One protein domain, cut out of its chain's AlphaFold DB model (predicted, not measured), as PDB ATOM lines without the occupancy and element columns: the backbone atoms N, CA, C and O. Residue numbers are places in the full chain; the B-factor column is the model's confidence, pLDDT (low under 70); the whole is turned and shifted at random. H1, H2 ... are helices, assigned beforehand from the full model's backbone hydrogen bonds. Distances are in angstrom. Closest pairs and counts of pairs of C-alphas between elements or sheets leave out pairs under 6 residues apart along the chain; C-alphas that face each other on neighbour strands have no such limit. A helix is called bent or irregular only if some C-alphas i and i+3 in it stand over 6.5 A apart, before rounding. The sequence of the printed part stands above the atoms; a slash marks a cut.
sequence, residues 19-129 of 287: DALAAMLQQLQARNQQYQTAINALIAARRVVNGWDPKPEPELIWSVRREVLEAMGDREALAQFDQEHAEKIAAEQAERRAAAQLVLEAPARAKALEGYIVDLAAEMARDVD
ATOM      1  N   ASP A  19     223.389 176.794 219.268       93.31
ATOM      2  CA  ASP A  19     222.781 176.830 217.933       93.31
ATOM      3  C   ASP A  19     222.319 178.235 217.525       93.31
ATOM      4  O   ASP A  19     222.558 178.663 216.398       93.31
ATOM      5  N   ALA A  20     221.710 178.985 218.447       92.44
ATOM      6  CA  ALA A  20     221.258 180.349 218.181       92.44
ATOM      7  C   ALA A  20     222.437 181.311 217.949       92.44
ATOM      8  O   ALA A  20     222.437 182.078 216.984       92.44
ATOM      9  N   LEU A  21     223.472 181.227 218.794       93.75
ATOM     10  CA  LEU A  21     224.708 181.989 218.624       93.75
ATOM     11  C   LEU A  21     225.390 181.618 217.301       93.75
ATOM     12  O   LEU A  21     225.734 182.494 216.514       93.75
ATOM     13  N   ALA A  22     225.530 180.326 217.019       93.44
ATOM     14  CA  ALA A  22     226.117 179.808 215.795       93.44
ATOM     15  C   ALA A  22     225.376 180.296 214.547       93.44
ATOM     16  O   ALA A  22     226.023 180.779 213.621       93.44
ATOM     17  N   ALA A  23     224.044 180.233 214.530       93.00
ATOM     18  CA  ALA A  23     223.233 180.688 213.403       93.00
ATOM     19  C   ALA A  23     223.454 182.179 213.103       93.00
ATOM     20  O   ALA A  23     223.691 182.558 211.955       93.00
ATOM     21  N   MET A  24     223.456 183.023 214.136       92.81
ATOM     22  CA  MET A  24     223.713 184.453 213.978       92.81
ATOM     23  C   MET A  24     225.150 184.730 213.508       92.81
ATOM     24  O   MET A  24     225.361 185.534 212.599       92.81
ATOM     25  N   LEU A  25     226.152 184.043 214.067       92.69
ATOM     26  CA  LEU A  25     227.546 184.209 213.636       92.69
ATOM     27  C   LEU A  25     227.760 183.718 212.194       92.69
ATOM     28  O   LEU A  25     228.501 184.350 211.442       92.69
ATOM     29  N   GLN A  26     227.083 182.647 211.774       91.56
ATOM     30  CA  GLN A  26     227.090 182.174 210.386       91.56
ATOM     31  C   GLN A  26     226.449 183.192 209.436       91.56
ATOM     32  O   GLN A  26     226.999 183.466 208.368       91.56
ATOM     33  N   GLN A  27     225.330 183.804 209.829       91.69
ATOM     34  CA  GLN A  27     224.710 184.884 209.059       91.69
ATOM     35  C   GLN A  27     225.661 186.083 208.914       91.69
ATOM     36  O   GLN A  27     225.826 186.611 207.811       91.69
ATOM     37  N   LEU A  28     226.345 186.475 209.993       92.56
ATOM     38  CA  LEU A  28     227.346 187.542 209.951       92.56
ATOM     39  C   LEU A  28     228.537 187.181 209.047       92.56
ATOM     40  O   LEU A  28     229.017 188.019 208.283       92.56
ATOM     41  N   GLN A  29     229.009 185.935 209.085       91.62
ATOM     42  CA  GLN A  29     230.065 185.455 208.189       91.62
ATOM     43  C   GLN A  29     229.640 185.505 206.719       91.62
ATOM     44  O   GLN A  29     230.408 185.982 205.882       91.62
ATOM     45  N   ALA A  30     228.418 185.072 206.399       91.19
ATOM     46  CA  ALA A  30     227.883 185.140 205.042       91.19
ATOM     47  C   ALA A  30     227.834 186.590 204.530       91.19
ATOM     48  O   ALA A  30     228.213 186.863 203.391       91.19
ATOM     49  N   ARG A  31     227.461 187.544 205.389       91.75
ATOM     50  CA  ARG A  31     227.477 188.972 205.038       91.75
ATOM     51  C   ARG A  31     228.868 189.545 204.877       91.75
ATOM     52  O   ARG A  31     229.099 190.293 203.939       91.75
ATOM     53  N   ASN A  32     229.810 189.154 205.729       92.31
ATOM     54  CA  ASN A  32     231.212 189.532 205.561       92.31
ATOM     55  C   ASN A  32     231.772 189.057 204.214       92.31
ATOM     56  O   ASN A  32     232.495 189.800 203.551       92.31
ATOM     57  N   GLN A  33     231.392 187.858 203.765       92.25
ATOM     58  CA  GLN A  33     231.749 187.374 202.429       92.25
ATOM     59  C   GLN A  33     231.107 188.225 201.330       92.25
ATOM     60  O   GLN A  33     231.810 188.660 200.419       92.25
ATOM     61  N   GLN A  34     229.809 188.529 201.433       93.31
ATOM     62  CA  GLN A  34     229.116 189.409 200.482       93.31
ATOM     63  C   GLN A  34     229.753 190.803 200.416       93.31
ATOM     64  O   GLN A  34     229.969 191.328 199.323       93.31
ATOM     65  N   TYR A  35     230.112 191.370 201.568       93.88
ATOM     66  CA  TYR A  35     230.759 192.672 201.677       93.88
ATOM     67  C   TYR A  35     232.126 192.649 201.001       93.88
ATOM     68  O   TYR A  35     232.420 193.499 200.162       93.88
ATOM     69  N   GLN A  36     232.936 191.627 201.278       92.69
ATOM     70  CA  GLN A  36     234.239 191.478 200.638       92.69
ATOM     71  C   GLN A  36     234.119 191.306 199.117       92.69
ATOM     72  O   GLN A  36     234.895 191.897 198.365       92.69
ATOM     73  N   THR A  37     233.136 190.539 198.637       94.31
ATOM     74  CA  THR A  37     232.856 190.407 197.201       94.31
ATOM     75  C   THR A  37     232.461 191.748 196.580       94.31
ATOM     76  O   THR A  37     232.952 192.078 195.499       94.31
ATOM     77  N   ALA A  38     231.635 192.546 197.262       94.12
ATOM     78  CA  ALA A  38     231.236 193.872 196.800       94.12
ATOM     79  C   ALA A  38     232.422 194.850 196.752       94.12
ATOM     80  O   ALA A  38     232.590 195.551 195.754       94.12
ATOM     81  N   ILE A  39     233.299 194.836 197.763       93.75
ATOM     82  CA  ILE A  39     234.549 195.608 197.766       93.75
ATOM     83  C   ILE A  39     235.442 195.201 196.593       93.75
ATOM     84  O   ILE A  39     235.918 196.064 195.861       93.75
ATOM     85  N   ASN A  40     235.625 193.901 196.348       91.81
ATOM     86  CA  ASN A  40     236.421 193.424 195.215       91.81
ATOM     87  C   ASN A  40     235.831 193.879 193.866       91.81
ATOM     88  O   ASN A  40     236.571 194.291 192.970       91.81
ATOM     89  N   ALA A  41     234.502 193.857 193.721       91.56
ATOM     90  CA  ALA A  41     233.821 194.365 192.531       91.56
ATOM     91  C   ALA A  41     233.973 195.888 192.378       91.56
ATOM     92  O   ALA A  41     234.166 196.376 191.262       91.56
ATOM     93  N   LEU A  42     233.931 196.641 193.484       92.44
ATOM     94  CA  LEU A  42     234.154 198.086 193.494       92.44
ATOM     95  C   LEU A  42     235.586 198.426 193.070       92.44
ATOM     96  O   LEU A  42     235.776 199.323 192.249       92.44
ATOM     97  N   ILE A  43     236.580 197.681 193.563       89.75
ATOM     98  CA  ILE A  43     237.980 197.803 193.132       89.75
ATOM     99  C   ILE A  43     238.076 197.595 191.618       89.75
ATOM    100  O   ILE A  43     238.625 198.445 190.919       89.75
ATOM    101  N   ALA A  44     237.498 196.512 191.090       87.12
ATOM    102  CA  ALA A  44     237.522 196.228 189.655       87.12
ATOM    103  C   ALA A  44     236.853 197.341 188.824       87.12
ATOM    104  O   ALA A  44     237.402 197.769 187.811       87.12
ATOM    105  N   ALA A  45     235.703 197.860 189.266       87.62
ATOM    106  CA  ALA A  45     235.028 198.968 188.591       87.62
ATOM    107  C   ALA A  45     235.875 200.253 188.608       87.62
ATOM    108  O   ALA A  45     236.040 200.894 187.571       87.62
ATOM    109  N   ARG A  46     236.470 200.606 189.756       87.88
ATOM    110  CA  ARG A  46     237.341 201.786 189.889       87.88
ATOM    111  C   ARG A  46     238.607 201.675 189.042       87.88
ATOM    112  O   ARG A  46     239.024 202.673 188.465       87.88
ATOM    113  N   ARG A  47     239.185 200.479 188.893       85.31
ATOM    114  CA  ARG A  47     240.335 200.251 188.001       85.31
ATOM    115  C   ARG A  47     239.999 200.538 186.537       85.31
ATOM    116  O   ARG A  47     240.823 201.126 185.843       85.31
ATOM    117  N   VAL A  48     238.787 200.206 186.087       84.69
ATOM    118  CA  VAL A  48     238.301 200.566 184.742       84.69
ATOM    119  C   VAL A  48     238.092 202.077 184.620       84.69
ATOM    120  O   VAL A  48     238.557 202.669 183.651       84.69
ATOM    121  N   VAL A  49     237.454 202.714 185.613       84.69
ATOM    122  CA  VAL A  49     237.244 204.179 185.639       84.69
ATOM    123  C   VAL A  49     238.573 204.938 185.587       84.69
ATOM    124  O   VAL A  49     238.696 205.918 184.859       84.69
ATOM    125  N   ASN A  50     239.584 204.459 186.313       83.44
ATOM    126  CA  ASN A  50     240.925 205.043 186.338       83.44
ATOM    127  C   ASN A  50     241.772 204.675 185.104       83.44
ATOM    128  O   ASN A  50     242.908 205.136 184.984       83.44
ATOM    129  N   GLY A  51     241.256 203.827 184.209       78.19
ATOM    130  CA  GLY A  51     241.951 203.370 183.006       78.19
ATOM    131  C   GLY A  51     243.129 202.432 183.273       78.19
ATOM    132  O   GLY A  51     243.994 202.308 182.416       78.19
ATOM    133  N   TRP A  52     243.207 201.794 184.444       78.81
ATOM    134  CA  TRP A  52     244.353 200.968 184.855       78.81
ATOM    135  C   TRP A  52     244.335 199.551 184.298       78.81
ATOM    136  O   TRP A  52     245.401 198.964 184.123       78.81
ATOM    137  N   ASP A  53     243.148 199.039 183.982       73.12
ATOM    138  CA  ASP A  53     242.961 197.771 183.282       73.12
ATOM    139  C   ASP A  53     242.324 198.037 181.909       73.12
ATOM    140  O   ASP A  53     241.133 197.762 181.714       73.12
ATOM    141  N   PRO A  54     243.067 198.614 180.944       66.06
ATOM    142  CA  PRO A  54     242.558 198.724 179.589       66.06
ATOM    143  C   PRO A  54     242.344 197.310 179.044       66.06
ATOM    144  O   PRO A  54     243.252 196.475 179.058       66.06
ATOM    145  N   LYS A  55     241.128 197.021 178.568       67.62
ATOM    146  CA  LYS A  55     240.917 195.813 177.768       67.62
ATOM    147  C   LYS A  55     241.781 195.906 176.506       67.62
ATOM    148  O   LYS A  55     241.941 197.012 175.989       67.62
ATOM    149  N   PRO A  56     242.315 194.775 176.007       66.00
ATOM    150  CA  PRO A  56     243.004 194.768 174.726       66.00
ATOM    151  C   PRO A  56     242.086 195.377 173.666       66.00
ATOM    152  O   PRO A  56     240.893 195.056 173.616       66.00
ATOM    153  N   GLU A  57     242.627 196.305 172.879       68.44
ATOM    154  CA  GLU A  57     241.890 196.889 171.765       68.44
ATOM    155  C   GLU A  57     241.477 195.754 170.817       68.44
ATOM    156  O   GLU A  57     242.302 194.880 170.533       68.44
ATOM    157  N   PRO A  58     240.210 195.709 170.367       74.19
ATOM    158  CA  PRO A  58     239.775 194.677 169.437       74.19
ATOM    159  C   PRO A  58     240.635 194.762 168.175       74.19
ATOM    160  O   PRO A  58     240.781 195.839 167.594       74.19
ATOM    161  N   GLU A  59     241.210 193.639 167.752       77.31
ATOM    162  CA  GLU A  59     241.997 193.579 166.525       77.31
ATOM    163  C   GLU A  59     241.052 193.798 165.338       77.31
ATOM    164  O   GLU A  59     240.324 192.893 164.955       77.31
ATOM    165  N   LEU A  60     241.035 195.010 164.768       86.00
ATOM    166  CA  LEU A  60     240.107 195.428 163.701       86.00
ATOM    167  C   LEU A  60     240.424 194.801 162.326       86.00
ATOM    168  O   LEU A  60     240.245 195.429 161.281       86.00
ATOM    169  N   ILE A  61     240.959 193.581 162.306       90.12
ATOM    170  CA  ILE A  61     241.503 192.927 161.114       90.12
ATOM    171  C   ILE A  61     240.410 192.725 160.066       90.12
ATOM    172  O   ILE A  61     240.647 192.972 158.881       90.12
ATOM    173  N   TRP A  62     239.222 192.276 160.472       90.00
ATOM    174  CA  TRP A  62     238.135 191.971 159.545       90.00
ATOM    175  C   TRP A  62     237.376 193.231 159.141       90.00
ATOM    176  O   TRP A  62     237.076 193.382 157.955       90.00
ATOM    177  N   SER A  63     237.147 194.162 160.073       87.94
ATOM    178  CA  SER A  63     236.516 195.451 159.755       87.94
ATOM    179  C   SER A  63     237.354 196.266 158.767       87.94
ATOM    180  O   SER A  63     236.828 196.695 157.744       87.94
ATOM    181  N   VAL A  64     238.669 196.401 158.988       90.88
ATOM    182  CA  VAL A  64     239.548 197.175 158.088       90.88
ATOM    183  C   VAL A  64     239.649 196.526 156.708       90.88
ATOM    184  O   VAL A  64     239.610 197.217 155.692       90.88
ATOM    185  N   ARG A  65     239.747 195.192 156.626       89.00
ATOM    186  CA  ARG A  65     239.777 194.489 155.327       89.00
ATOM    187  C   ARG A  65     238.494 194.707 154.530       89.00
ATOM    188  O   ARG A  65     238.569 194.927 153.323       89.00
ATOM    189  N   ARG A  66     237.343 194.696 155.203       90.75
ATOM    190  CA  ARG A  66     236.048 195.008 154.593       90.75
ATOM    191  C   ARG A  66     235.991 196.451 154.087       90.75
ATOM    192  O   ARG A  66     235.597 196.669 152.949       90.75
ATOM    193  N   GLU A  67     236.432 197.413 154.902       90.81
ATOM    194  CA  GLU A  67     236.482 198.843 154.548       90.81
ATOM    195  C   GLU A  67     237.381 199.106 153.330       90.81
ATOM    196  O   GLU A  67     237.024 199.888 152.450       90.81
ATOM    197  N   VAL A  68     238.528 198.424 153.237       91.50
ATOM    198  CA  VAL A  68     239.427 198.524 152.076       91.50
ATOM    199  C   VAL A  68     238.763 197.976 150.812       91.50
ATOM    200  O   VAL A  68     238.835 198.621 149.767       91.50
ATOM    201  N   LEU A  69     238.093 196.821 150.890       89.62
ATOM    202  CA  LEU A  69     237.366 196.245 149.750       89.62
ATOM    203  C   LEU A  69     236.211 197.144 149.292       89.62
ATOM    204  O   LEU A  69     236.018 197.344 148.094       89.62
ATOM    205  N   GLU A  70     235.492 197.745 150.239       90.81
ATOM    206  CA  GLU A  70     234.451 198.732 149.957       90.81
ATOM    207  C   GLU A  70     235.029 199.982 149.271       90.81
ATOM    208  O   GLU A  70     234.494 200.433 148.256       90.81
ATOM    209  N   ALA A  71     236.168 200.496 149.749       91.12
ATOM    210  CA  ALA A  71     236.852 201.654 149.170       91.12
ATOM    211  C   ALA A  71     237.426 201.395 147.764       91.12
ATOM    212  O   ALA A  71     237.509 202.319 146.954       91.12
ATOM    213  N   MET A  72     237.804 200.150 147.451       90.06
ATOM    214  CA  MET A  72     238.250 199.742 146.113       90.06
ATOM    215  C   MET A  72     237.103 199.659 145.093       90.06
ATOM    216  O   MET A  72     237.361 199.626 143.890       90.06
ATOM    217  N   GLY A  73     235.844 199.642 145.548       87.12
ATOM    218  CA  GLY A  73     234.661 199.607 144.684       87.12
ATOM    219  C   GLY A  73     234.401 198.261 143.994       87.12
ATOM    220  O   GLY A  73     233.513 198.185 143.139       87.12
ATOM    221  N   ASP A  74     235.135 197.205 144.356       89.81
ATOM    222  CA  ASP A  74     234.956 195.851 143.825       89.81
ATOM    223  C   ASP A  74     233.813 195.132 144.559       89.81
ATOM    224  O   ASP A  74     233.970 194.573 145.648       89.81
ATOM    225  N   ARG A  75     232.621 195.181 143.958       88.50
ATOM    226  CA  ARG A  75     231.396 194.637 144.559       88.50
ATOM    227  C   ARG A  75     231.366 193.111 144.611       88.50
ATOM    228  O   ARG A  75     230.711 192.574 145.500       88.50
ATOM    229  N   GLU A  76     232.033 192.424 143.685       89.62
ATOM    230  CA  GLU A  76     232.070 190.956 143.677       89.62
ATOM    231  C   GLU A  76     233.010 190.445 144.771       89.62
ATOM    232  O   GLU A  76     232.612 189.593 145.569       89.62
ATOM    233  N   ALA A  77     234.202 191.040 144.888       86.94
ATOM    234  CA  ALA A  77     235.148 190.702 145.947       86.94
ATOM    235  C   ALA A  77     234.597 191.017 147.349       86.94
ATOM    236  O   ALA A  77     234.776 190.223 148.273       86.94
ATOM    237  N   LEU A  78     233.882 192.139 147.512       90.31
ATOM    238  CA  LEU A  78     233.242 192.496 148.782       90.31
ATOM    239  C   LEU A  78     232.130 191.508 149.170       90.31
ATOM    240  O   LEU A  78     232.056 191.102 150.328       90.31
ATOM    241  N   ALA A  79     231.287 191.088 148.220       90.38
ATOM    242  CA  ALA A  79     230.207 190.137 148.492       90.38
ATOM    243  C   ALA A  79     230.741 188.752 148.893       90.38
ATOM    244  O   ALA A  79     230.221 188.138 149.826       90.38
ATOM    245  N   GLN A  80     231.802 188.282 148.229       90.75
ATOM    246  CA  GLN A  80     232.465 187.029 148.585       90.75
ATOM    247  C   GLN A  80     233.129 187.116 149.969       90.75
ATOM    248  O   GLN A  80     232.966 186.215 150.791       90.75
ATOM    249  N   PHE A  81     233.807 188.230 150.265       92.94
ATOM    250  CA  PHE A  81     234.417 188.479 151.572       92.94
ATOM    251  C   PHE A  81     233.382 188.500 152.707       92.94
ATOM    252  O   PHE A  81     233.581 187.852 153.737       92.94
ATOM    253  N   ASP A  82     232.261 189.204 152.516       91.50
ATOM    254  CA  ASP A  82     231.182 189.285 153.506       91.50
ATOM    255  C   ASP A  82     230.566 187.900 153.774       91.50
ATOM    256  O   ASP A  82     230.267 187.574 154.923       91.50
ATOM    257  N   GLN A  83     230.440 187.046 152.752       91.81
ATOM    258  CA  GLN A  83     229.933 185.680 152.914       91.81
ATOM    259  C   GLN A  83     230.923 184.763 153.654       91.81
ATOM    260  O   GLN A  83     230.512 183.982 154.512       91.81
ATOM    261  N   GLU A  84     232.222 184.855 153.354       93.69
ATOM    262  CA  GLU A  84     233.265 183.998 153.940       93.69
ATOM    263  C   GLU A  84     233.675 184.411 155.368       93.69
ATOM    264  O   GLU A  84     234.256 183.610 156.112       93.69
ATOM    265  N   HIS A  85     233.415 185.661 155.772       93.50
ATOM    266  CA  HIS A  85     233.902 186.219 157.042       93.50
ATOM    267  C   HIS A  85     232.823 186.829 157.946       93.50
ATOM    268  O   HIS A  85     233.170 187.407 158.979       93.50
ATOM    269  N   ALA A  86     231.536 186.642 157.635       89.19
ATOM    270  CA  ALA A  86     230.410 187.153 158.424       89.19
ATOM    271  C   ALA A  86     230.533 186.874 159.935       89.19
ATOM    272  O   ALA A  86     230.393 187.787 160.750       89.19
ATOM    273  N   GLU A  87     230.838 185.631 160.323       89.94
ATOM    274  CA  GLU A  87     230.965 185.243 161.736       89.94
ATOM    275  C   GLU A  87     232.128 185.958 162.437       89.94
ATOM    276  O   GLU A  87     232.005 186.369 163.590       89.94
ATOM    277  N   LYS A  88     233.246 186.161 161.731       90.81
ATOM    278  CA  LYS A  88     234.440 186.818 162.279       90.81
ATOM    279  C   LYS A  88     234.224 188.318 162.455       90.81
ATOM    280  O   LYS A  88     234.582 188.860 163.495       90.81
ATOM    281  N   ILE A  89     233.575 188.965 161.483       87.62
ATOM    282  CA  ILE A  89     233.165 190.373 161.581       87.62
ATOM    283  C   ILE A  89     232.178 190.553 162.742       87.62
ATOM    284  O   ILE A  89     232.321 191.477 163.540       87.62
ATOM    285  N   ALA A  90     231.196 189.657 162.878       89.00
ATOM    286  CA  ALA A  90     230.218 189.720 163.960       89.00
ATOM    287  C   ALA A  90     230.864 189.543 165.346       89.00
ATOM    288  O   ALA A  90     230.514 190.278 166.273       89.00
ATOM    289  N   ALA A  91     231.814 188.613 165.482       88.19
ATOM    290  CA  ALA A  91     232.576 188.407 166.712       88.19
ATOM    291  C   ALA A  91     233.423 189.641 167.072       88.19
ATOM    292  O   ALA A  91     233.297 190.159 168.181       88.19
ATOM    293  N   GLU A  92     234.183 190.186 166.118       88.19
ATOM    294  CA  GLU A  92     234.997 191.400 166.297       88.19
ATOM    295  C   GLU A  92     234.129 192.605 166.722       88.19
ATOM    296  O   GLU A  92     234.445 193.338 167.663       88.19
ATOM    297  N   GLN A  93     232.958 192.776 166.096       85.62
ATOM    298  CA  GLN A  93     231.994 193.816 166.468       85.62
ATOM    299  C   GLN A  93     231.356 193.587 167.845       85.62
ATOM    300  O   GLN A  93     231.003 194.552 168.531       85.62
ATOM    301  N   ALA A  94     231.135 192.336 168.249       87.19
ATOM    302  CA  ALA A  94     230.616 192.008 169.573       87.19
ATOM    303  C   ALA A  94     231.654 192.310 170.664       87.19
ATOM    304  O   ALA A  94     231.315 192.962 171.653       87.19
ATOM    305  N   GLU A  95     232.915 191.933 170.453       85.69
ATOM    306  CA  GLU A  95     234.024 192.236 171.364       85.69
ATOM    307  C   GLU A  95     234.226 193.745 171.526       85.69
ATOM    308  O   GLU A  95     234.288 194.246 172.653       85.69
ATOM    309  N   ARG A  96     234.215 194.495 170.415       84.56
ATOM    310  CA  ARG A  96     234.293 195.963 170.430       84.56
ATOM    311  C   ARG A  96     233.156 196.596 171.228       84.56
ATOM    312  O   ARG A  96     233.402 197.466 172.063       84.56
ATOM    313  N   ARG A  97     231.910 196.172 170.985       84.88
ATOM    314  CA  ARG A  97     230.737 196.688 171.713       84.88
ATOM    315  C   ARG A  97     230.822 196.370 173.203       84.88
ATOM    316  O   ARG A  97     230.597 197.261 174.013       84.88
ATOM    317  N   ALA A  98     231.215 195.149 173.563       83.75
ATOM    318  CA  ALA A  98     231.379 194.742 174.955       83.75
ATOM    319  C   ALA A  98     232.498 195.519 175.673       83.75
ATOM    320  O   ALA A  98     232.362 195.851 176.851       83.75
ATOM    321  N   ALA A  99     233.604 195.822 174.984       81.94
ATOM    322  CA  ALA A  99     234.680 196.648 175.528       81.94
ATOM    323  C   ALA A  99     234.230 198.104 175.739       81.94
ATOM    324  O   ALA A  99     234.423 198.647 176.826       81.94
ATOM    325  N   ALA A 100     233.570 198.706 174.745       83.75
ATOM    326  CA  ALA A 100     233.060 200.074 174.836       83.75
ATOM    327  C   ALA A 100     231.984 200.231 175.924       83.75
ATOM    328  O   ALA A 100     232.026 201.181 176.705       83.75
ATOM    329  N   GLN A 101     231.050 199.279 176.013       84.38
ATOM    330  CA  GLN A 101     229.980 199.289 177.010       84.38
ATOM    331  C   GLN A 101     230.533 199.216 178.438       84.38
ATOM    332  O   GLN A 101     230.092 199.956 179.311       84.38
ATOM    333  N   LEU A 102     231.549 198.381 178.668       81.56
ATOM    334  CA  LEU A 102     232.173 198.240 179.981       81.56
ATOM    335  C   LEU A 102     232.820 199.545 180.468       81.56
ATOM    336  O   LEU A 102     232.689 199.871 181.644       81.56
ATOM    337  N   VAL A 103     233.482 200.297 179.583       83.38
ATOM    338  CA  VAL A 103     234.078 201.603 179.921       83.38
ATOM    339  C   VAL A 103     232.992 202.645 180.193       83.38
ATOM    340  O   VAL A 103     233.083 203.384 181.172       83.38
ATOM    341  N   LEU A 104     231.942 202.671 179.367       86.31
ATOM    342  CA  LEU A 104     230.827 203.612 179.504       86.31
ATOM    343  C   LEU A 104     230.053 203.412 180.817       86.31
ATOM    344  O   LEU A 104     229.680 204.379 181.476       86.31
ATOM    345  N   GLU A 105     229.814 202.159 181.202       88.62
ATOM    346  CA  GLU A 105     229.031 201.812 182.392       88.62
ATOM    347  C   GLU A 105     229.853 201.829 183.688       88.62
ATOM    348  O   GLU A 105     229.272 201.850 184.775       88.62
ATOM    349  N   ALA A 106     231.189 201.832 183.614       86.69
ATOM    350  CA  ALA A 106     232.056 201.704 184.786       86.69
ATOM    351  C   ALA A 106     231.792 202.748 185.891       86.69
ATOM    352  O   ALA A 106     231.693 202.335 187.052       86.69
ATOM    353  N   PRO A 107     231.595 204.054 185.600       88.88
ATOM    354  CA  PRO A 107     231.290 205.042 186.638       88.88
ATOM    355  C   PRO A 107     229.937 204.790 187.316       88.88
ATOM    356  O   PRO A 107     229.824 204.866 188.540       88.88
ATOM    357  N   ALA A 108     228.910 204.442 186.533       90.00
ATOM    358  CA  ALA A 108     227.582 204.130 187.057       90.00
ATOM    359  C   ALA A 108     227.605 202.852 187.909       90.00
ATOM    360  O   ALA A 108     227.014 202.817 188.988       90.00
ATOM    361  N   ARG A 109     228.349 201.829 187.470       91.38
ATOM    362  CA  ARG A 109     228.568 200.590 188.223       91.38
ATOM    363  C   ARG A 109     229.306 200.850 189.536       91.38
ATOM    364  O   ARG A 109     228.890 200.308 190.552       91.38
ATOM    365  N   ALA A 110     230.358 201.670 189.537       91.31
ATOM    366  CA  ALA A 110     231.082 202.020 190.760       91.31
ATOM    367  C   ALA A 110     230.159 202.712 191.776       91.31
ATOM    368  O   ALA A 110     230.093 202.287 192.925       91.31
ATOM    369  N   LYS A 111     229.365 203.695 191.332       91.19
ATOM    370  CA  LYS A 111     228.388 204.385 192.187       91.19
ATOM    371  C   LYS A 111     227.300 203.447 192.724       91.19
ATOM    372  O   LYS A 111     226.922 203.542 193.888       91.19
ATOM    373  N   ALA A 112     226.797 202.533 191.894       93.38
ATOM    374  CA  ALA A 112     225.814 201.537 192.322       93.38
ATOM    375  C   ALA A 112     226.396 200.561 193.360       93.38
ATOM    376  O   ALA A 112     225.724 200.225 194.330       93.38
ATOM    377  N   LEU A 113     227.653 200.138 193.180       94.31
ATOM    378  CA  LEU A 113     228.363 199.290 194.139       94.31
ATOM    379  C   LEU A 113     228.592 200.006 195.471       94.31
ATOM    380  O   LEU A 113     228.441 199.380 196.512       94.31
ATOM    381  N   GLU A 114     228.906 201.302 195.458       92.81
ATOM    382  CA  GLU A 114     229.014 202.093 196.688       92.81
ATOM    383  C   GLU A 114     227.691 202.123 197.461       92.81
ATOM    384  O   GLU A 114     227.682 201.814 198.651       92.81
ATOM    385  N   GLY A 115     226.571 202.402 196.786       92.06
ATOM    386  CA  GLY A 115     225.244 202.348 197.410       92.06
ATOM    387  C   GLY A 115     224.929 200.970 197.997       92.06
ATOM    388  O   GLY A 115     224.578 200.863 199.167       92.06
ATOM    389  N   TYR A 116     225.172 199.908 197.224       94.19
ATOM    390  CA  TYR A 116     224.969 198.533 197.681       94.19
ATOM    391  C   TYR A 116     225.820 198.173 198.911       94.19
ATOM    392  O   TYR A 116     225.341 197.494 199.815       94.19
ATOM    393  N   ILE A 117     227.074 198.634 198.980       94.50
ATOM    394  CA  ILE A 117     227.949 198.397 200.138       94.50
ATOM    395  C   ILE A 117     227.432 199.135 201.381       94.50
ATOM    396  O   ILE A 117     227.490 198.581 202.479       94.50
ATOM    397  N   VAL A 118     226.916 200.358 201.225       93.62
ATOM    398  CA  VAL A 118     226.297 201.112 202.328       93.62
ATOM    399  C   VAL A 118     225.047 200.400 202.841       93.62
ATOM    400  O   VAL A 118     224.904 200.238 204.054       93.62
ATOM    401  N   ASP A 119     224.184 199.929 201.939       93.06
ATOM    402  CA  ASP A 119     222.983 199.172 202.300       93.06
ATOM    403  C   ASP A 119     223.351 197.878 203.037       93.06
ATOM    404  O   ASP A 119     222.818 197.596 204.112       93.06
ATOM    405  N   LEU A 120     224.342 197.141 202.529       93.94
ATOM    406  CA  LEU A 120     224.838 195.923 203.166       93.94
ATOM    407  C   LEU A 120     225.421 196.197 204.559       93.94
ATOM    408  O   LEU A 120     225.162 195.437 205.488       93.94
ATOM    409  N   ALA A 121     226.171 197.287 204.738       93.62
ATOM    410  CA  ALA A 121     226.669 197.694 206.051       93.62
ATOM    411  C   ALA A 121     225.516 198.044 207.011       93.62
ATOM    412  O   ALA A 121     225.536 197.664 208.181       93.62
ATOM    413  N   ALA A 122     224.471 198.720 206.529       92.50
ATOM    414  CA  ALA A 122     223.287 199.015 207.335       92.50
ATOM    415  C   ALA A 122     222.543 197.738 207.763       92.50
ATOM    416  O   ALA A 122     222.093 197.646 208.905       92.50
ATOM    417  N   GLU A 123     222.437 196.744 206.881       91.88
ATOM    418  CA  GLU A 123     221.875 195.429 207.205       91.88
ATOM    419  C   GLU A 123     222.742 194.668 208.213       91.88
ATOM    420  O   GLU A 123     222.227 194.119 209.187       91.88
ATOM    421  N   MET A 124     224.066 194.660 208.023       93.81
ATOM    422  CA  MET A 124     225.013 194.050 208.959       93.81
ATOM    423  C   MET A 124     224.865 194.624 210.366       93.81
ATOM    424  O   MET A 124     224.693 193.857 211.306       93.81
ATOM    425  N   ALA A 125     224.875 195.949 210.504       92.00
ATOM    426  CA  ALA A 125     224.719 196.607 211.796       92.00
ATOM    427  C   ALA A 125     223.337 196.374 212.429       92.00
ATOM    428  O   ALA A 125     223.220 196.375 213.650       92.00
ATOM    429  N   ARG A 126     222.285 196.189 211.620       90.31
ATOM    430  CA  ARG A 126     220.922 195.960 212.117       90.31
ATOM    431  C   ARG A 126     220.732 194.567 212.707       90.31
ATOM    432  O   ARG A 126     220.041 194.441 213.711       90.31
ATOM    433  N   ASP A 127     221.294 193.543 212.072       88.00
ATOM    434  CA  ASP A 127     220.963 192.157 212.432       88.00
ATOM    435  C   ASP A 127     222.002 191.494 213.341       88.00
ATOM    436  O   ASP A 127     221.820 190.346 213.745       88.00
ATOM    437  N   VAL A 128     223.089 192.196 213.674       92.38
ATOM    438  CA  VAL A 128     223.988 191.770 214.749       92.38
ATOM    439  C   VAL A 128     223.425 192.250 216.078       92.38
ATOM    440  O   VAL A 128     223.443 193.439 216.386       92.38
ATOM    441  N   ASP A 129     222.968 191.305 216.891       93.50
ATOM    442  CA  ASP A 129     222.580 191.569 218.271       93.50
ATOM    443  C   ASP A 129     223.792 191.379 219.198       93.50
ATOM    444  O   ASP A 129     224.057 190.294 219.722       93.50
TER     445      ASP A 129
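AT A GLANCE: This is residues 19 to 129 of the 287 residues of an uncharacterized protein of Thauera humireducens (UniProt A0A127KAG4). A long, thin helical rod is folded back on itself: H1 runs one way along it, a stretched link leads on to a small hairpin of H2 and H3a at the far end, and the long, kinked arm H3b returns and packs on H1. The tip of the hairpin, residues 71 to 76, sticks out free. The printed part has 111 residues with three named helices, H1, H2 and H3, and no named strand; its class is all helix. It is extended, with a radius of gyration of the C-alphas of 23.7 A, and spans 76 by 29 by 17 A.

IN THESE COORDINATES: H1, residues 19 to 49, is 44.7 A long and begins at C-alpha 19, (222.781, 176.830, 217.933). H2 is residues 61 to 72. H3, residues 75 to 127, was assigned as one helix by its hydrogen bonds but is bent, with C-alphas 84 and 87 8.2 A apart. Its arms are H3a, residues 75 to 84, and H3b, residues 87 to 127, which is 52.1 A long and ends at C-alpha 127, (220.963, 192.157, 212.432). H3b is irregular, with C-alphas 104 and 107 7.3 A apart, and has a kink of 51 degrees near residue 107.

HOW THE PARTS SIT: H1 touches H3b at a steep tilt of 42 degrees, opposite ways; their closest C-alphas, of Ala 45 and Ala 110, are 5.4 A apart. H1 is apart from H2 and H3a. H2 and H3a form a helical hairpin at a shallow tilt of 16 degrees, and H2 touches H3a with residues 66 to 70 alone, closest at the C-alphas of Leu 69 and Leu 78, 5.7 A. H2 touches H3b with residues 62 to 63 alone, closest at the C-alphas of Trp 62 and Ile 89, 5.6 A. In H1, H2 and H3a every O i to N i+4 pair is within hydrogen-bond range; in H3b 35 of 37 are.

THE WHOLE: The C-alphas farthest apart, of Asp 19 and Gly 73, are 77.6 A apart. The printed part has no cut. The link from H1 to H2 is long, with 11 residues, and that from H2 to H3 is tight. Mean pLDDT of the printed part is 88.7; residues 54 to 57 are under 70.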